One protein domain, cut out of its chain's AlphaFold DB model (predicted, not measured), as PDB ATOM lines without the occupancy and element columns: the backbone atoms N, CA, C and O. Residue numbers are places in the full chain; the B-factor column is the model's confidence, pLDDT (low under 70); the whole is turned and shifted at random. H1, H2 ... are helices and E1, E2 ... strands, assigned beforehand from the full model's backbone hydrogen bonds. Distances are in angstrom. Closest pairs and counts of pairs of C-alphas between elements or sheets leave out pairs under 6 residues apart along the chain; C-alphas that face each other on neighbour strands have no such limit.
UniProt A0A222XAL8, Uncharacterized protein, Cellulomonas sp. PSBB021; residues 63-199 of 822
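What this domain is: This is residues 63 to 199 of the 822 residues of an uncharacterized protein of Cellulomonas sp. PSBB021 (UniProt A0A222XAL8). Two sheets stand partly face to face as a sandwich, their strands nearly aligned, and the chain crosses from one sheet to the other at each link from E1 to E7 to E8 between strands. The smaller sheet, E1 E3 E5 E7, is strongly twisted, with H3 over its face away from the larger sheet; H2 packs on E7 and the E8 and E9 end, and H1 lies by the first residues of E5. The printed part has 137 residues, with named elements in the order E1 to E6, H1, E7 to E10, H2, H3; the larger sheet, E2 E4 E6 E10 E9 E8, is mixed and the smaller parallel. The class is mixed, helices and strands, with 61 residues, under half, in named elements. The whole is compact, with a radius of gyration of the C-alphas of 13.5 A and spans of 38 by 32 by 28 A.

How they stand to each other: Start with the larger sheet: E2, residues 70 to 72, E4, 90 to 93, E6, 128 to 130, E10, 177 to 179, E9, 161 to 165, and E8, 154 to 158. The first four are parallel neighbours in turn; find N 71 and O 91, 3.2 A, N 129 and O 90, 2.8 A, and N 178 and O 128, 2.8 A. E8, E9 and E10 form a meander, each strand the antiparallel neighbour of the one before, in two hairpins, with N 163 and O 156 at 2.8 A and N 177 and O 164 at 2.9 A. The second sheet runs E1, residues 64 to 66, E3, 75 to 82, E5, 110 to 119, and E7, 144 to 147; see N 64 and O 80, 2.9 A, N 77 and O 115, 2.8 A, and N 146 and O 114, 2.8 A. E3 bends by 118 degrees at residue 79. Between the sheets, look at Met 145 and Gln 179, the closest C-alphas of E7 and E10, 6.8 A apart. H3, residues 194 to 198, is on the second sheet at a height of 8.1 A, only just over E5 with 3 of its C-alphas; Phe 195 and Val 115 have their closest C-alphas, 6.3 A apart. H2, residues 186 to 189, is on the larger sheet at a height of 8.5 A, and its C-alpha 189 is 4.8 A from that of Thr 146, the closest to E7. H1, residues 138 to 141, only grazes the second sheet. H3 has its O i to N i+4 pair within hydrogen-bond range; H1 and H2 are too short for one.

Where its parts are: Find C-alpha 64 at (-6.238, 40.393, 1.416), where E1 begins. E5 runs 21.4 A from C-alpha 110 at (11.347, 55.447, 0.456); E9 measures 13.3 A, E8 12.5 A and E3 12.4 A. H3 ends at C-alpha 198, (-0.071, 55.937, 3.640).

The domain as a whole: The C-alphas of Asp 101 and Thr 168, the two farthest apart, are 40.0 A apart. The printed part has no cut; the links E4 to E5 and E9 to E10 are long. Mean pLDDT of the printed part is 92.8, and residues 86 to 87 are under 70.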
ATOM      1  N   ASP A  63      -8.270  42.340   5.427       97.88
ATOM      2  CA  ASP A  63      -7.437  41.238   4.945       97.88
ATOM      3  C   ASP A  63      -7.465  41.132   3.412       97.88
ATOM      4  O   ASP A  63      -8.482  41.412   2.766       97.88
ATOM      5  N   ALA A  64      -6.353  40.657   2.843       96.50
ATOM      6  CA  ALA A  64      -6.238  40.393   1.416       96.50
ATOM      7  C   ALA A  64      -5.736  38.974   1.093       96.50
ATOM      8  O   ALA A  64      -4.758  38.490   1.665       96.50
ATOM      9  N   GLU A  65      -6.362  38.322   0.115       93.44
ATOM     10  CA  GLU A  65      -5.863  37.102  -0.528       93.44
ATOM     11  C   GLU A  65      -5.321  37.456  -1.924       93.44
ATOM     12  O   GLU A  65      -6.066  37.934  -2.777       93.44
ATOM     13  N   LEU A  66      -4.026  37.226  -2.158       91.25
ATOM     14  CA  LEU A  66      -3.345  37.452  -3.438       91.25
ATOM     15  C   LEU A  66      -3.100  36.110  -4.131       91.25
ATOM     16  O   LEU A  66      -1.997  35.571  -4.151       91.25
ATOM     17  N   SER A  67      -4.173  35.543  -4.653       86.88
ATOM     18  CA  SER A  67      -4.236  34.253  -5.338       86.88
ATOM     19  C   SER A  67      -4.526  34.423  -6.835       86.88
ATOM     20  O   SER A  67      -5.099  33.530  -7.458       86.88
ATOM     21  N   ASN A  68      -4.149  35.562  -7.416       84.88
ATOM     22  CA  ASN A  68      -4.142  35.765  -8.860       84.88
ATOM     23  C   ASN A  68      -2.749  35.442  -9.452       84.88
ATOM     24  O   ASN A  68      -1.867  34.987  -8.719       84.88
ATOM     25  N   HIS A  69      -2.538  35.584 -10.764       83.69
ATOM     26  CA  HIS A  69      -1.277  35.193 -11.414       83.69
ATOM     27  C   HIS A  69      -0.113  36.126 -11.040       83.69
ATOM     28  O   HIS A  69       0.925  35.675 -10.555       83.69
ATOM     29  N   GLU A  70      -0.302  37.431 -11.230       86.50
ATOM     30  CA  GLU A  70       0.705  38.466 -10.982       86.50
ATOM     31  C   GLU A  70       0.036  39.833 -10.761       86.50
ATOM     32  O   GLU A  70      -1.110  40.060 -11.163       86.50
ATOM     33  N   ILE A  71       0.762  40.754 -10.126       90.81
ATOM     34  CA  ILE A  71       0.448  42.180 -10.164       90.81
ATOM     35  C   ILE A  71       1.632  43.001 -10.686       90.81
ATOM     36  O   ILE A  71       2.757  42.932 -10.175       90.81
ATOM     37  N   GLU A  72       1.338  43.852 -11.663       92.38
ATOM     38  CA  GLU A  72       2.208  44.929 -12.120       92.38
ATOM     39  C   GLU A  72       1.830  46.199 -11.364       92.38
ATOM     40  O   GLU A  72       0.916  46.932 -11.745       92.38
ATOM     41  N   GLY A  73       2.468  46.424 -10.219       94.88
ATOM     42  CA  GLY A  73       1.992  47.455  -9.312       94.88
ATOM     43  C   GLY A  73       2.493  47.363  -7.886       94.88
ATOM     44  O   GLY A  73       3.507  46.727  -7.586       94.88
ATOM     45  N   SER A  74       1.753  48.026  -7.002       96.75
ATOM     46  CA  SER A  74       1.977  48.044  -5.559       96.75
ATOM     47  C   SER A  74       0.703  47.708  -4.786       96.75
ATOM     48  O   SER A  74      -0.406  47.982  -5.246       96.75
ATOM     49  N   VAL A  75       0.868  47.122  -3.601       98.38
ATOM     50  CA  VAL A  75      -0.224  46.624  -2.757       98.38
ATOM     51  C   VAL A  75      -0.109  47.191  -1.341       98.38
ATOM     52  O   VAL A  75       0.963  47.121  -0.732       98.38
ATOM     53  N   ALA A  76      -1.219  47.695  -0.804       98.56
ATOM     54  CA  ALA A  76      -1.398  48.066   0.594       98.56
ATOM     55  C   ALA A  76      -2.554  47.263   1.215       98.56
ATOM     56  O   ALA A  76      -3.672  47.274   0.707       98.56
ATOM     57  N   VAL A  77      -2.292  46.578   2.325       98.69
ATOM     58  CA  VAL A  77      -3.258  45.751   3.063       98.69
ATOM     59  C   VAL A  77      -3.224  46.174   4.525       98.69
ATOM     60  O   VAL A  77      -2.174  46.081   5.163       98.69
ATOM     61  N   GLY A  78      -4.345  46.645   5.065       98.00
ATOM     62  CA  GLY A  78      -4.429  47.047   6.472       98.00
ATOM     63  C   GLY A  78      -4.420  45.858   7.432       98.00
ATOM     64  O   GLY A  78      -3.880  45.955   8.532       98.00
ATOM     65  N   GLY A  79      -4.961  44.719   6.994       97.62
ATOM     66  CA  GLY A  79      -4.968  43.446   7.710       97.62
ATOM     67  C   GLY A  79      -3.847  42.490   7.291       97.62
ATOM     68  O   GLY A  79      -2.720  42.886   6.975       97.62
ATOM     69  N   ASN A  80      -4.149  41.196   7.318       97.50
ATOM     70  CA  ASN A  80      -3.242  40.131   6.918       97.50
ATOM     71  C   ASN A  80      -3.293  39.888   5.410       97.50
ATOM     72  O   ASN A  80      -4.365  39.804   4.814       97.50
ATOM     73  N   VAL A  81      -2.124  39.682   4.807       96.88
ATOM     74  CA  VAL A  81      -2.028  39.125   3.453       96.88
ATOM     75  C   VAL A  81      -1.932  37.597   3.503       96.88
ATOM     76  O   VAL A  81      -1.286  37.045   4.397       96.88
ATOM     77  N   SER A  82      -2.531  36.907   2.533       94.44
ATOM     78  CA  SER A  82      -2.365  35.465   2.299       94.44
ATOM     79  C   SER A  82      -2.259  35.140   0.805       94.44
ATOM     80  O   SER A  82      -2.686  35.932  -0.031       94.44
ATOM     81  N   VAL A  83      -1.683  33.985   0.455       90.19
ATOM     82  CA  VAL A  83      -1.512  33.526  -0.942       90.19
ATOM     83  C   VAL A  83      -1.783  32.030  -1.049       90.19
ATOM     84  O   VAL A  83      -1.094  31.254  -0.388       90.19
ATOM     85  N   ARG A  84      -2.731  31.598  -1.893       84.94
ATOM     86  CA  ARG A  84      -3.208  30.196  -1.934       84.94
ATOM     87  C   ARG A  84      -3.016  29.447  -3.265       84.94
ATOM     88  O   ARG A  84      -3.359  28.268  -3.339       84.94
ATOM     89  N   THR A  85      -2.477  30.075  -4.311       71.12
ATOM     90  CA  THR A  85      -2.374  29.488  -5.669       71.12
ATOM     91  C   THR A  85      -1.408  28.293  -5.790       71.12
ATOM     92  O   THR A  85      -0.760  27.905  -4.826       71.12
ATOM     93  N   GLY A  86      -1.312  27.672  -6.976       61.72
ATOM     94  CA  GLY A  86      -0.388  26.554  -7.261       61.72
ATOM     95  C   GLY A  86       0.565  26.769  -8.447       61.72
ATOM     96  O   GLY A  86       1.150  25.802  -8.928       61.72
ATOM     97  N   GLN A  87       0.689  27.999  -8.964       65.19
ATOM     98  CA  GLN A  87       1.432  28.309 -10.200       65.19
ATOM     99  C   GLN A  87       2.860  28.853  -9.980       65.19
ATOM    100  O   GLN A  87       3.520  29.231 -10.944       65.19
ATOM    101  N   GLY A  88       3.368  28.860  -8.745       75.31
ATOM    102  CA  GLY A  88       4.658  29.457  -8.383       75.31
ATOM    103  C   GLY A  88       4.506  30.710  -7.506       75.31
ATOM    104  O   GLY A  88       3.389  31.072  -7.138       75.31
ATOM    105  N   PRO A  89       5.617  31.372  -7.126       85.56
ATOM    106  CA  PRO A  89       5.568  32.557  -6.270       85.56
ATOM    107  C   PRO A  89       4.669  33.644  -6.873       85.56
ATOM    108  O   PRO A  89       4.773  33.928  -8.064       85.56
ATOM    109  N   TYR A  90       3.840  34.276  -6.042       90.56
ATOM    110  CA  TYR A  90       3.049  35.440  -6.427       90.56
ATOM    111  C   TYR A  90       3.969  36.649  -6.591       90.56
ATOM    112  O   TYR A  90       4.534  37.142  -5.608       90.56
ATOM    113  N   ASN A  91       4.168  37.107  -7.825       91.31
ATOM    114  CA  ASN A  91       5.121  38.170  -8.119       91.31
ATOM    115  C   ASN A  91       4.460  39.554  -8.030       91.31
ATOM    116  O   ASN A  91       3.378  39.786  -8.562       91.31
ATOM    117  N   LEU A  92       5.146  40.481  -7.356       94.56
ATOM    118  CA  LEU A  92       4.895  41.916  -7.438       94.56
ATOM    119  C   LEU A  92       6.039  42.540  -8.233       94.56
ATOM    120  O   LEU A  92       7.174  42.665  -7.739       94.56
ATOM    121  N   ILE A  93       5.741  42.949  -9.460       94.44
ATOM    122  CA  ILE A  93       6.713  43.512 -10.399       94.44
ATOM    123  C   ILE A  93       6.306  44.906 -10.846       94.44
ATOM    124  O   ILE A  93       5.176  45.342 -10.638       94.44
ATOM    125  N   HIS A  94       7.253  45.637 -11.426       94.06
ATOM    126  CA  HIS A  94       6.978  46.955 -11.967       94.06
ATOM    127  C   HIS A  94       6.250  46.893 -13.303       94.06
ATOM    128  O   HIS A  94       5.221  47.548 -13.448       94.06
ATOM    129  N   LYS A  95       6.793  46.116 -14.241       90.94
ATOM    130  CA  LYS A  95       6.260  45.988 -15.590       90.94
ATOM    131  C   LYS A  95       6.615  44.628 -16.191       90.94
ATOM    132  O   LYS A  95       7.783  44.236 -16.169       90.94
ATOM    133  N   ALA A  96       5.632  43.969 -16.790       87.56
ATOM    134  CA  ALA A  96       5.816  42.870 -17.734       87.56
ATOM    135  C   ALA A  96       5.085  43.173 -19.046       87.56
ATOM    136  O   ALA A  96       5.728  43.257 -20.094       87.56
ATOM    137  N   ALA A  97       3.775  43.389 -18.980       78.75
ATOM    138  CA  ALA A  97       2.880  43.610 -20.107       78.75
ATOM    139  C   ALA A  97       2.133  44.953 -20.044       78.75
ATOM    140  O   ALA A  97       1.890  45.533 -21.102       78.75
ATOM    141  N   GLY A  98       1.808  45.455 -18.850       79.00
ATOM    142  CA  GLY A  98       1.048  46.688 -18.645       79.00
ATOM    143  C   GLY A  98       1.873  47.979 -18.742       79.00
ATOM    144  O   GLY A  98       3.006  48.021 -19.247       79.00
ATOM    145  N   ASN A  99       1.300  49.067 -18.225       80.81
ATOM    146  CA  ASN A  99       1.952  50.371 -18.188       80.81
ATOM    147  C   ASN A  99       2.949  50.465 -17.013       80.81
ATOM    148  O   ASN A  99       2.586  50.273 -15.857       80.81
ATOM    149  N   GLY A 100       4.210  50.794 -17.310       85.25
ATOM    150  CA  GLY A 100       5.266  51.016 -16.308       85.25
ATOM    151  C   GLY A 100       5.517  52.492 -15.988       85.25
ATOM    152  O   GLY A 100       6.413  52.806 -15.217       85.25
ATOM    153  N   ASP A 101       4.770  53.416 -16.587       86.81
ATOM    154  CA  ASP A 101       4.885  54.853 -16.328       86.81
ATOM    155  C   ASP A 101       4.082  55.249 -15.080       86.81
ATOM    156  O   ASP A 101       3.078  55.962 -15.128       86.81
ATOM    157  N   TYR A 102       4.502  54.713 -13.934       90.75
ATOM    158  CA  TYR A 102       3.996  55.090 -12.620       90.75
ATOM    159  C   TYR A 102       5.124  55.077 -11.589       90.75
ATOM    160  O   TYR A 102       6.100  54.330 -11.693       90.75
ATOM    161  N   VAL A 103       4.982  55.908 -10.560       92.00
ATOM    162  CA  VAL A 103       5.892  55.920  -9.411       92.00
ATOM    163  C   VAL A 103       5.292  55.105  -8.277       92.00
ATOM    164  O   VAL A 103       4.074  55.057  -8.108       92.00
ATOM    165  N   LEU A 104       6.143  54.457  -7.486       95.62
ATOM    166  CA  LEU A 104       5.671  53.763  -6.296       95.62
ATOM    167  C   LEU A 104       5.293  54.755  -5.186       95.62
ATOM    168  O   LEU A 104       5.955  55.788  -5.035       95.62
ATOM    169  N   PRO A 105       4.301  54.414  -4.343       96.69
ATOM    170  CA  PRO A 105       4.061  55.116  -3.087       96.69
ATOM    171  C   PRO A 105       5.335  55.167  -2.237       96.69
ATOM    172  O   PRO A 105       6.152  54.241  -2.266       96.69
ATOM    173  N   THR A 106       5.517  56.235  -1.454       96.56
ATOM    174  CA  THR A 106       6.724  56.404  -0.629       96.56
ATOM    175  C   THR A 106       6.400  56.514   0.855       96.56
ATOM    176  O   THR A 106       5.577  57.325   1.267       96.56
ATOM    177  N   LEU A 107       7.096  55.730   1.682       96.31
ATOM    178  CA  LEU A 107       7.057  55.834   3.139       96.31
ATOM    179  C   LEU A 107       8.317  56.565   3.611       96.31
ATOM    180  O   LEU A 107       9.421  56.030   3.514       96.31
ATOM    181  N   GLY A 108       8.177  57.813   4.065       92.38
ATOM    182  CA  GLY A 108       9.329  58.641   4.449       92.38
ATOM    183  C   GLY A 108      10.324  58.856   3.298       92.38
ATOM    184  O   GLY A 108      11.531  58.757   3.501       92.38
ATOM    185  N   GLY A 109       9.817  59.060   2.075       92.62
ATOM    186  CA  GLY A 109      10.622  59.213   0.854       92.62
ATOM    187  C   GLY A 109      11.181  57.906   0.281       92.62
ATOM    188  O   GLY A 109      11.886  57.929  -0.721       92.62
ATOM    189  N   THR A 110      10.869  56.762   0.893       94.94
ATOM    190  CA  THR A 110      11.347  55.447   0.456       94.94
ATOM    191  C   THR A 110      10.267  54.708  -0.346       94.94
ATOM    192  O   THR A 110       9.204  54.450   0.220       94.94
ATOM    193  N   PRO A 111      10.511  54.315  -1.612       96.75
ATOM    194  CA  PRO A 111       9.548  53.563  -2.421       96.75
ATOM    195  C   PRO A 111       9.131  52.230  -1.786       96.75
ATOM    196  O   PRO A 111       9.971  51.374  -1.479       96.75
ATOM    197  N   VAL A 112       7.826  52.022  -1.631       97.19
ATOM    198  CA  VAL A 112       7.227  50.783  -1.122       97.19
ATOM    199  C   VAL A 112       6.332  50.157  -2.182       97.19
ATOM    200  O   VAL A 112       5.548  50.829  -2.843       97.19
ATOM    201  N   ARG A 113       6.467  48.845  -2.361       97.19
ATOM    202  CA  ARG A 113       5.646  48.053  -3.284       97.19
ATOM    203  C   ARG A 113       4.677  47.138  -2.550       97.19
ATOM    204  O   ARG A 113       3.645  46.793  -3.109       97.19
ATOM    205  N   LEU A 114       4.991  46.770  -1.311       98.06
ATOM    206  CA  LEU A 114       4.113  45.969  -0.467       98.06
ATOM    207  C   LEU A 114       4.052  46.558   0.940       98.06
ATOM    208  O   LEU A 114       5.073  46.654   1.614       98.06
ATOM    209  N   VAL A 115       2.862  46.908   1.402       98.50
ATOM    210  CA  VAL A 115       2.600  47.330   2.780       98.50
ATOM    211  C   VAL A 115       1.521  46.418   3.332       98.50
ATOM    212  O   VAL A 115       0.443  46.351   2.755       98.50
ATOM    213  N   VAL A 116       1.802  45.689   4.411       98.44
ATOM    214  CA  VAL A 116       0.829  44.761   5.010       98.44
ATOM    215  C   VAL A 116       0.742  44.948   6.522       98.44
ATOM    216  O   VAL A 116       1.760  45.160   7.182       98.44
ATOM    217  N   GLY A 117      -0.455  44.837   7.093       97.94
ATOM    218  CA  GLY A 117      -0.654  44.801   8.542       97.94
ATOM    219  C   GLY A 117      -0.060  43.539   9.166       97.94
ATOM    220  O   GLY A 117       0.587  43.607  10.208       97.94
ATOM    221  N   GLY A 118      -0.182  42.398   8.489       97.75
ATOM    222  CA  GLY A 118       0.398  41.120   8.901       97.75
ATOM    223  C   GLY A 118       0.498  40.113   7.753       97.75
ATOM    224  O   GLY A 118       0.145  40.408   6.611       97.75
ATOM    225  N   PHE A 119       0.997  38.912   8.047       97.44
ATOM    226  CA  PHE A 119       1.100  37.815   7.082       97.44
ATOM    227  C   PHE A 119       0.445  36.551   7.649       97.44
ATOM    228  O   PHE A 119       0.980  35.935   8.576       97.44
ATOM    229  N   ASP A 120      -0.688  36.137   7.074       96.06
ATOM    230  CA  ASP A 120      -1.326  34.861   7.403       96.06
ATOM    231  C   ASP A 120      -0.609  33.721   6.671       96.06
ATOM    232  O   ASP A 120      -1.013  33.210   5.618       96.06
ATOM    233  N   ARG A 121       0.507  33.316   7.271       93.00
ATOM    234  CA  ARG A 121       1.333  32.215   6.787       93.00
ATOM    235  C   ARG A 121       0.611  30.870   6.858       93.00
ATOM    236  O   ARG A 121       0.900  29.998   6.048       93.00
ATOM    237  N   ALA A 122      -0.275  30.671   7.836       91.56
ATOM    238  CA  ALA A 122      -0.936  29.384   8.050       91.56
ATOM    239  C   ALA A 122      -1.915  29.064   6.915       91.56
ATOM    240  O   ALA A 122      -2.006  27.915   6.486       91.56
ATOM    241  N   SER A 123      -2.591  30.092   6.406       91.19
ATOM    242  CA  SER A 123      -3.460  29.996   5.236       91.19
ATOM    243  C   SER A 123      -2.721  30.042   3.901       91.19
ATOM    244  O   SER A 123      -3.350  29.818   2.869       91.19
ATOM    245  N   SER A 124      -1.423  30.359   3.889       92.44
ATOM    246  CA  SER A 124      -0.667  30.559   2.654       92.44
ATOM    247  C   SER A 124       0.006  29.272   2.175       92.44
ATOM    248  O   SER A 124       0.673  28.580   2.944       92.44
ATOM    249  N   THR A 125      -0.117  28.970   0.884       88.88
ATOM    250  CA  THR A 125       0.494  27.798   0.235       88.88
ATOM    251  C   THR A 125       1.713  28.159  -0.616       88.88
ATOM    252  O   THR A 125       2.499  27.269  -0.944       88.88
ATOM    253  N   GLN A 126       1.912  29.442  -0.946       87.38
ATOM    254  CA  GLN A 126       3.032  29.920  -1.767       87.38
ATOM    255  C   GLN A 126       3.732  31.139  -1.159       87.38
ATOM    256  O   GLN A 126       3.343  31.650  -0.109       87.38
ATOM    257  N   SER A 127       4.795  31.589  -1.827       90.88
ATOM    258  CA  SER A 127       5.524  32.800  -1.458       90.88
ATOM    259  C   SER A 127       5.034  34.024  -2.229       90.88
ATOM    260  O   SER A 127       4.646  33.918  -3.388       90.88
ATOM    261  N   VAL A 128       5.095  35.188  -1.586       94.00
ATOM    262  CA  VAL A 128       4.999  36.503  -2.227       94.00
ATOM    263  C   VAL A 128       6.411  36.950  -2.576       94.00
ATOM    264  O   VAL A 128       7.280  36.964  -1.704       94.00
ATOM    265  N   ARG A 129       6.658  37.360  -3.818       94.12
ATOM    266  CA  ARG A 129       7.954  37.875  -4.255       94.12
ATOM    267  C   ARG A 129       7.841  39.327  -4.704       94.12
ATOM    268  O   ARG A 129       7.353  39.629  -5.787       94.12
ATOM    269  N   VAL A 130       8.386  40.230  -3.900       95.62
ATOM    270  CA  VAL A 130       8.505  41.660  -4.210       95.62
ATOM    271  C   VAL A 130       9.784  41.885  -5.021       95.62
ATOM    272  O   VAL A 130      10.815  42.332  -4.511       95.62
ATOM    273  N   ALA A 131       9.734  41.502  -6.299       90.25
ATOM    274  CA  ALA A 131      10.882  41.545  -7.206       90.25
ATOM    275  C   ALA A 131      11.078  42.916  -7.861       90.25
ATOM    276  O   ALA A 131      12.202  43.257  -8.225       90.25
ATOM    277  N   SER A 132      10.004  43.700  -8.020       91.00
ATOM    278  CA  SER A 132      10.007  44.935  -8.821       91.00
ATOM    279  C   SER A 132      10.504  44.732 -10.261       91.00
ATOM    280  O   SER A 132      11.032  45.667 -10.844       91.00
ATOM    281  N   GLY A 133      10.360  43.534 -10.845       92.56
ATOM    282  CA  GLY A 133      10.833  43.228 -12.205       92.56
ATOM    283  C   GLY A 133      10.338  44.231 -13.258       92.56
ATOM    284  O   GLY A 133       9.239  44.761 -13.133       92.56
ATOM    285  N   GLY A 134      11.165  44.540 -14.259       90.62
ATOM    286  CA  GLY A 134      10.820  45.505 -15.313       90.62
ATOM    287  C   GLY A 134      10.942  46.987 -14.935       90.62
ATOM    288  O   GLY A 134      10.526  47.838 -15.714       90.62
ATOM    289  N   TYR A 135      11.514  47.314 -13.770       92.25
ATOM    290  CA  TYR A 135      11.866  48.693 -13.419       92.25
ATOM    291  C   TYR A 135      12.956  49.266 -14.340       92.25
ATOM    292  O   TYR A 135      13.881  48.561 -14.744       92.25
ATOM    293  N   THR A 136      12.866  50.560 -14.634       91.38
ATOM    294  CA  THR A 136      13.850  51.337 -15.403       91.38
ATOM    295  C   THR A 136      14.509  52.432 -14.563       91.38
ATOM    296  O   THR A 136      15.666  52.765 -14.816       91.38
ATOM    297  N   ASP A 137      13.832  52.929 -13.523       92.50
ATOM    298  CA  ASP A 137      14.370  53.876 -12.543       92.50
ATOM    299  C   ASP A 137      14.395  53.268 -11.123       92.50
ATOM    300  O   ASP A 137      13.370  53.219 -10.433       92.50
ATOM    301  N   PRO A 138      15.567  52.828 -10.629       89.75
ATOM    302  CA  PRO A 138      15.682  52.278  -9.285       89.75
ATOM    303  C   PRO A 138      15.274  53.251  -8.165       89.75
ATOM    304  O   PRO A 138      14.927  52.792  -7.079       89.75
ATOM    305  N   ALA A 139      15.320  54.572  -8.380       90.38
ATOM    306  CA  ALA A 139      15.005  55.545  -7.333       90.38
ATOM    307  C   ALA A 139      13.502  55.634  -7.033       90.38
ATOM    308  O   ALA A 139      13.127  55.947  -5.905       90.38
ATOM    309  N   THR A 140      12.651  55.351  -8.021       91.38
ATOM    310  CA  THR A 140      11.193  55.528  -7.925       91.38
ATOM    311  C   THR A 140      10.409  54.228  -8.116       91.38
ATOM    312  O   THR A 140       9.264  54.138  -7.674       91.38
ATOM    313  N   GLN A 141      11.021  53.197  -8.712       94.00
ATOM    314  CA  GLN A 141      10.335  51.966  -9.125       94.00
ATOM    315  C   GLN A 141      10.872  50.693  -8.447       94.00
ATOM    316  O   GLN A 141      10.220  49.644  -8.493       94.00
ATOM    317  N   LEU A 142      12.030  50.747  -7.775       94.00
ATOM    318  CA  LEU A 142      12.547  49.616  -6.996       94.00
ATOM    319  C   LEU A 142      11.949  49.628  -5.583       94.00
ATOM    320  O   LEU A 142      12.401  50.347  -4.692       94.00
ATOM    321  N   GLY A 143      10.909  48.824  -5.385       94.12
ATOM    322  CA  GLY A 143      10.074  48.876  -4.193       94.12
ATOM    323  C   GLY A 143      10.467  47.908  -3.084       94.12
ATOM    324  O   GLY A 143      10.907  46.780  -3.323       94.12
ATOM    325  N   ARG A 144      10.248  48.363  -1.853       96.50
ATOM    326  CA  ARG A 144      10.445  47.611  -0.606       96.50
ATOM    327  C   ARG A 144       9.147  47.019  -0.075       96.50
ATOM    328  O   ARG A 144       8.070  47.325  -0.593       96.50
ATOM    329  N   MET A 145       9.256  46.212   0.978       97.44
ATOM    330  CA  MET A 145       8.095  45.699   1.709       97.44
ATOM    331  C   MET A 145       8.069  46.177   3.166       97.44
ATOM    332  O   MET A 145       9.123  46.298   3.786       97.44
ATOM    333  N   THR A 146       6.892  46.385   3.752       98.12
ATOM    334  CA  THR A 146       6.732  46.627   5.197       98.12
ATOM    335  C   THR A 146       5.681  45.704   5.802       98.12
ATOM    336  O   THR A 146       4.698  45.378   5.139       98.12
ATOM    337  N   ILE A 147       5.872  45.306   7.060       98.25
ATOM    338  CA  ILE A 147       4.905  44.523   7.839       98.25
ATOM    339  C   ILE A 147       4.611  45.218   9.169       98.25
ATOM    340  O   ILE A 147       5.536  45.659   9.853       98.25
ATOM    341  N   GLY A 148       3.336  45.327   9.537       97.38
ATOM    342  CA  GLY A 148       2.922  45.968  10.784       97.38
ATOM    343  C   GLY A 148       3.122  45.082  12.017       97.38
ATOM    344  O   GLY A 148       3.660  45.524  13.030       97.38
ATOM    345  N   SER A 149       2.733  43.811  11.913       96.38
ATOM    346  CA  SER A 149       2.746  42.812  12.982       96.38
ATOM    347  C   SER A 149       3.596  41.606  12.599       96.38
ATOM    348  O   SER A 149       3.374  40.963  11.576       96.38
ATOM    349  N   THR A 150       4.539  41.236  13.466       95.50
ATOM    350  CA  THR A 150       5.366  40.028  13.305       95.50
ATOM    351  C   THR A 150       4.782  38.810  14.021       95.50
ATOM    352  O   THR A 150       5.487  37.839  14.293       95.50
ATOM    353  N   THR A 151       3.502  38.850  14.388       94.88
ATOM    354  CA  THR A 151       2.853  37.731  15.079       94.88
ATOM    355  C   THR A 151       2.892  36.481  14.199       94.88
ATOM    356  O   THR A 151       2.407  36.490  13.075       94.88
ATOM    357  N   GLY A 152       3.496  35.398  14.699       91.56
ATOM    358  CA  GLY A 152       3.586  34.125  13.975       91.56
ATOM    359  C   GLY A 152       4.659  34.053  12.875       91.56
ATOM    360  O   GLY A 152       4.769  33.012  12.221       91.56
ATOM    361  N   VAL A 153       5.472  35.102  12.694       95.56
ATOM    362  CA  VAL A 153       6.523  35.183  11.662       95.56
ATOM    363  C   VAL A 153       7.842  35.735  12.220       95.56
ATOM    364  O   VAL A 153       7.875  36.431  13.229       95.56
ATOM    365  N   GLY A 154       8.954  35.410  11.564       95.06
ATOM    366  CA  GLY A 154      10.274  36.001  11.778       95.06
ATOM    367  C   GLY A 154      10.754  36.728  10.522       95.06
ATOM    368  O   GLY A 154      10.282  36.448   9.421       95.06
ATOM    369  N   ILE A 155      11.701  37.655  10.678       96.25
ATOM    370  CA  ILE A 155      12.277  38.424   9.567       96.25
ATOM    371  C   ILE A 155      13.791  38.215   9.554       96.25
ATOM    372  O   ILE A 155      14.455  38.416  10.570       96.25
ATOM    373  N   ALA A 156      14.339  37.832   8.402       96.00
ATOM    374  CA  ALA A 156      15.777  37.676   8.191       96.00
ATOM    375  C   ALA A 156      16.240  38.429   6.937       96.00
ATOM    376  O   ALA A 156      15.433  38.762   6.073       96.00
ATOM    377  N   GLY A 157      17.544  38.693   6.828       94.88
ATOM    378  CA  GLY A 157      18.131  39.256   5.610       94.88
ATOM    379  C   GLY A 157      18.124  38.251   4.451       94.88
ATOM    380  O   GLY A 157      18.317  37.053   4.664       94.88
ATOM    381  N   ARG A 158      17.915  38.735   3.224       94.31
ATOM    382  CA  ARG A 158      17.875  37.922   1.997       94.31
ATOM    383  C   ARG A 158      18.315  38.761   0.797       94.31
ATOM    384  O   ARG A 158      17.621  39.693   0.408       94.31
ATOM    385  N   GLY A 159      19.443  38.420   0.174       93.12
ATOM    386  CA  GLY A 159      20.012  39.253  -0.894       93.12
ATOM    387  C   GLY A 159      20.305  40.670  -0.387       93.12
ATOM    388  O   GLY A 159      20.907  40.824   0.674       93.12
ATOM    389  N   ALA A 160      19.855  41.691  -1.119       93.00
ATOM    390  CA  ALA A 160      19.928  43.085  -0.678       93.00
ATOM    391  C   ALA A 160      18.799  43.478   0.297       93.00
ATOM    392  O   ALA A 160      18.868  44.553   0.885       93.00
ATOM    393  N   GLY A 161      17.777  42.638   0.471       95.50
ATOM    394  CA  GLY A 161      16.602  42.942   1.278       95.50
ATOM    395  C   GLY A 161      16.339  41.917   2.376       95.50
ATOM    396  O   GLY A 161      17.232  41.551   3.147       95.50
ATOM    397  N   VAL A 162      15.089  41.474   2.481       96.81
ATOM    398  CA  VAL A 162      14.571  40.697   3.609       96.81
ATOM    399  C   VAL A 162      13.665  39.546   3.170       96.81
ATOM    400  O   VAL A 162      13.128  39.515   2.064       96.81
ATOM    401  N   CYS A 163      13.484  38.595   4.077       97.31
ATOM    402  CA  CYS A 163      12.502  37.535   3.976       97.31
ATOM    403  C   CYS A 163      11.674  37.454   5.260       97.31
ATOM    404  O   CYS A 163      12.235  37.294   6.349       97.31
ATOM    405  N   VAL A 164      10.350  37.545   5.125       97.25
ATOM    406  CA  VAL A 164       9.383  37.242   6.187       97.25
ATOM    407  C   VAL A 164       9.036  35.761   6.089       97.25
ATOM    408  O   VAL A 164       8.509  35.311   5.076       97.25
ATOM    409  N   GLN A 165       9.352  34.998   7.127       95.94
ATOM    410  CA  GLN A 165       9.305  33.534   7.130       95.94
ATOM    411  C   GLN A 165       8.789  32.994   8.464       95.94
ATOM    412  O   GLN A 165       8.506  33.755   9.387       95.94
ATOM    413  N   ALA A 166       8.653  31.673   8.602       93.94
ATOM    414  CA  ALA A 166       8.352  31.092   9.910       93.94
ATOM    415  C   ALA A 166       9.499  31.388  10.905       93.94
ATOM    416  O   ALA A 166      10.660  31.371  10.492       93.94
ATOM    417  N   PRO A 167       9.228  31.600  12.210       92.00
ATOM    418  CA  PRO A 167      10.265  31.964  13.186       92.00
ATOM    419  C   PRO A 167      11.431  30.969  13.289       92.00
ATOM    420  O   PRO A 167      12.531  31.340  13.684       92.00
ATOM    421  N   THR A 168      11.189  29.703  12.944       89.44
ATOM    422  CA  THR A 168      12.171  28.612  12.995       89.44
ATOM    423  C   THR A 168      12.891  28.364  11.666       89.44
ATOM    424  O   THR A 168      13.776  27.515  11.613       89.44
ATOM    425  N   THR A 169      12.502  29.050  10.589       89.19
ATOM    426  CA  THR A 169      13.074  28.884   9.243       89.19
ATOM    427  C   THR A 169      14.203  29.893   9.025       89.19
ATOM    428  O   THR A 169      14.110  31.030   9.479       89.19
ATOM    429  N   THR A 170      15.271  29.496   8.324       86.44
ATOM    430  CA  THR A 170      16.446  30.360   8.065       86.44
ATOM    431  C   THR A 170      16.832  30.477   6.591       86.44
ATOM    432  O   THR A 170      17.713  31.261   6.256       86.44
ATOM    433  N   ASP A 171      16.206  29.707   5.706       90.06
ATOM    434  CA  ASP A 171      16.546  29.608   4.282       90.06
ATOM    435  C   ASP A 171      15.523  30.297   3.356       90.06
ATOM    436  O   ASP A 171      15.686  30.268   2.133       90.06
ATOM    437  N   CYS A 172      14.512  30.971   3.925       92.31
ATOM    438  CA  CYS A 172      13.398  31.588   3.201       92.31
ATOM    439  C   CYS A 172      12.604  30.572   2.353       92.31
ATOM    440  O   CYS A 172      12.263  30.844   1.203       92.31
ATOM    441  N   SER A 173      12.356  29.376   2.899       89.81
ATOM    442  CA  SER A 173      11.552  28.327   2.261       89.81
ATOM    443  C   SER A 173      10.092  28.308   2.736       89.81
ATOM    444  O   SER A 173       9.759  28.740   3.843       89.81
ATOM    445  N   GLY A 174       9.208  27.764   1.893       89.31
ATOM    446  CA  GLY A 174       7.775  27.627   2.171       89.31
ATOM    447  C   GLY A 174       6.972  28.896   1.871       89.31
ATOM    448  O   GLY A 174       7.304  29.653   0.959       89.31
ATOM    449  N   ALA A 175       5.897  29.116   2.632       92.44
ATOM    450  CA  ALA A 175       5.098  30.335   2.552       92.44
ATOM    451  C   ALA A 175       5.846  31.500   3.213       92.44
ATOM    452  O   ALA A 175       5.959  31.569   4.442       92.44
ATOM    453  N   VAL A 176       6.390  32.386   2.381       95.25
ATOM    454  CA  VAL A 176       7.244  33.513   2.779       95.25
ATOM    455  C   VAL A 176       6.899  34.770   1.986       95.25
ATOM    456  O   VAL A 176       6.345  34.676   0.894       95.25
ATOM    457  N   ILE A 177       7.282  35.940   2.493       96.81
ATOM    458  CA  ILE A 177       7.355  37.173   1.697       96.81
ATOM    459  C   ILE A 177       8.834  37.463   1.448       96.81
ATOM    460  O   ILE A 177       9.574  37.769   2.383       96.81
ATOM    461  N   GLU A 178       9.276  37.342   0.200       95.56
ATOM    462  CA  GLU A 178      10.652  37.571  -0.235       95.56
ATOM    463  C   GLU A 178      10.771  38.919  -0.955       95.56
ATOM    464  O   GLU A 178      10.096  39.177  -1.949       95.56
ATOM    465  N   GLN A 179      11.702  39.758  -0.503       95.44
ATOM    466  CA  GLN A 179      12.098  40.996  -1.165       95.44
ATOM    467  C   GLN A 179      13.631  41.019  -1.181       95.44
ATOM    468  O   GLN A 179      14.251  41.311  -0.169       95.44
ATOM    469  N   SER A 180      14.266  40.653  -2.298       92.50
ATOM    470  CA  SER A 180      15.725  40.429  -2.341       92.50
ATOM    471  C   SER A 180      16.516  41.441  -3.179       92.50
ATOM    472  O   SER A 180      17.747  41.439  -3.121       92.50
ATOM    473  N   ALA A 181      15.827  42.308  -3.933       89.44
ATOM    474  CA  ALA A 181      16.431  43.221  -4.910       89.44
ATOM    475  C   ALA A 181      16.666  44.654  -4.378       89.44
ATOM    476  O   ALA A 181      17.750  45.204  -4.535       89.44
ATOM    477  N   ALA A 182      15.667  45.266  -3.734       93.12
ATOM    478  CA  ALA A 182      15.761  46.583  -3.093       93.12
ATOM    479  C   ALA A 182      16.573  46.542  -1.770       93.12
ATOM    480  O   ALA A 182      16.289  45.677  -0.942       93.12
ATOM    481  N   PRO A 183      17.529  47.469  -1.529       93.75
ATOM    482  CA  PRO A 183      18.395  47.467  -0.336       93.75
ATOM    483  C   PRO A 183      17.697  47.719   1.015       93.75
ATOM    484  O   PRO A 183      17.617  48.868   1.440       93.75
ATOM    485  N   GLN A 184      17.231  46.708   1.749       94.94
ATOM    486  CA  GLN A 184      16.390  46.850   2.951       94.94
ATOM    487  C   GLN A 184      16.967  46.167   4.203       94.94
ATOM    488  O   GLN A 184      17.485  45.059   4.135       94.94
ATOM    489  N   THR A 185      16.838  46.808   5.374       95.25
ATOM    490  CA  THR A 185      17.244  46.220   6.664       95.25
ATOM    491  C   THR A 185      16.063  45.573   7.383       95.25
ATOM    492  O   THR A 185      14.939  46.058   7.298       95.25
ATOM    493  N   VAL A 186      16.334  44.522   8.169       93.62
ATOM    494  CA  VAL A 186      15.327  43.850   9.015       93.62
ATOM    495  C   VAL A 186      14.622  44.833   9.955       93.62
ATOM    496  O   VAL A 186      13.407  44.769  10.107       93.62
ATOM    497  N   ALA A 187      15.375  45.765  10.549       92.31
ATOM    498  CA  ALA A 187      14.836  46.754  11.479       92.31
ATOM    499  C   ALA A 187      13.840  47.717  10.811       92.31
ATOM    500  O   ALA A 187      12.859  48.098  11.435       92.31
ATOM    501  N   TRP A 188      14.070  48.089   9.547       95.62
ATOM    502  CA  TRP A 188      13.170  48.982   8.815       95.62
ATOM    503  C   TRP A 188      11.917  48.265   8.293       95.62
ATOM    504  O   TRP A 188      10.916  48.918   8.030       95.62
ATOM    505  N   THR A 189      11.940  46.938   8.146       96.88
ATOM    506  CA  THR A 189      10.801  46.156   7.634       96.88
ATOM    507  C   THR A 189       9.574  46.223   8.538       96.88
ATOM    508  O   THR A 189       8.450  46.177   8.039       96.88
ATOM    509  N   VAL A 190       9.774  46.309   9.855       97.06
ATOM    510  CA  VAL A 190       8.678  46.360  10.828       97.06
ATOM    511  C   VAL A 190       8.199  47.802  10.959       97.06
ATOM    512  O   VAL A 190       8.873  48.631  11.564       97.06
ATOM    513  N   GLN A 191       7.035  48.096  10.385       97.50
ATOM    514  CA  GLN A 191       6.427  49.429  10.382       97.50
ATOM    515  C   GLN A 191       4.960  49.324  10.825       97.50
ATOM    516  O   GLN A 191       4.072  49.247   9.973       97.50
ATOM    517  N   PRO A 192       4.676  49.322  12.144       96.19
ATOM    518  CA  PRO A 192       3.326  49.119  12.682       96.19
ATOM    519  C   PRO A 192       2.272  50.088  12.140       96.19
ATOM    520  O   PRO A 192       1.109  49.728  12.041       96.19
ATOM    521  N   THR A 193       2.681  51.302  11.768       96.94
ATOM    522  CA  THR A 193       1.787  52.365  11.294       96.94
ATOM    523  C   THR A 193       1.900  52.628   9.793       96.94
ATOM    524  O   THR A 193       1.324  53.605   9.323       96.94
ATOM    525  N   ALA A 194       2.654  51.827   9.021       97.62
ATOM    526  CA  ALA A 194       2.899  52.118   7.601       97.62
ATOM    527  C   ALA A 194       1.605  52.221   6.788       97.62
ATOM    528  O   ALA A 194       1.470  53.150   5.996       97.62
ATOM    529  N   PHE A 195       0.656  51.306   7.013       98.31
ATOM    530  CA  PHE A 195      -0.637  51.341   6.336       98.31
ATOM    531  C   PHE A 195      -1.400  52.624   6.673       98.31
ATOM    532  O   PHE A 195      -1.668  53.404   5.770       98.31
ATOM    533  N   ASP A 196      -1.645  52.912   7.955       97.69
ATOM    534  CA  ASP A 196      -2.390  54.111   8.371       97.69
ATOM    535  C   ASP A 196      -1.655  55.429   8.059       97.69
ATOM    536  O   ASP A 196      -2.274  56.486   7.996       97.69
ATOM    537  N   THR A 197      -0.337  55.393   7.851       97.94
ATOM    538  CA  THR A 197       0.431  56.565   7.398       97.94
ATOM    539  C   THR A 197       0.177  56.856   5.920       97.94
ATOM    540  O   THR A 197       0.104  58.017   5.529       97.94
ATOM    541  N   LEU A 198       0.073  55.813   5.092       97.75
ATOM    542  CA  LEU A 198      -0.071  55.937   3.640       97.75
ATOM    543  C   LEU A 198      -1.537  56.009   3.201       97.75
ATOM    544  O   LEU A 198      -1.858  56.737   2.270       97.75
ATOM    545  N   VAL A 199      -2.415  55.280   3.886       98.00
ATOM    546  CA  VAL A 199      -3.862  55.206   3.658       98.00
ATOM    547  C   VAL A 199      -4.574  55.473   4.996       98.00
ATOM    548  O   VAL A 199      -5.131  54.559   5.611       98.00
TER     549      VAL A 199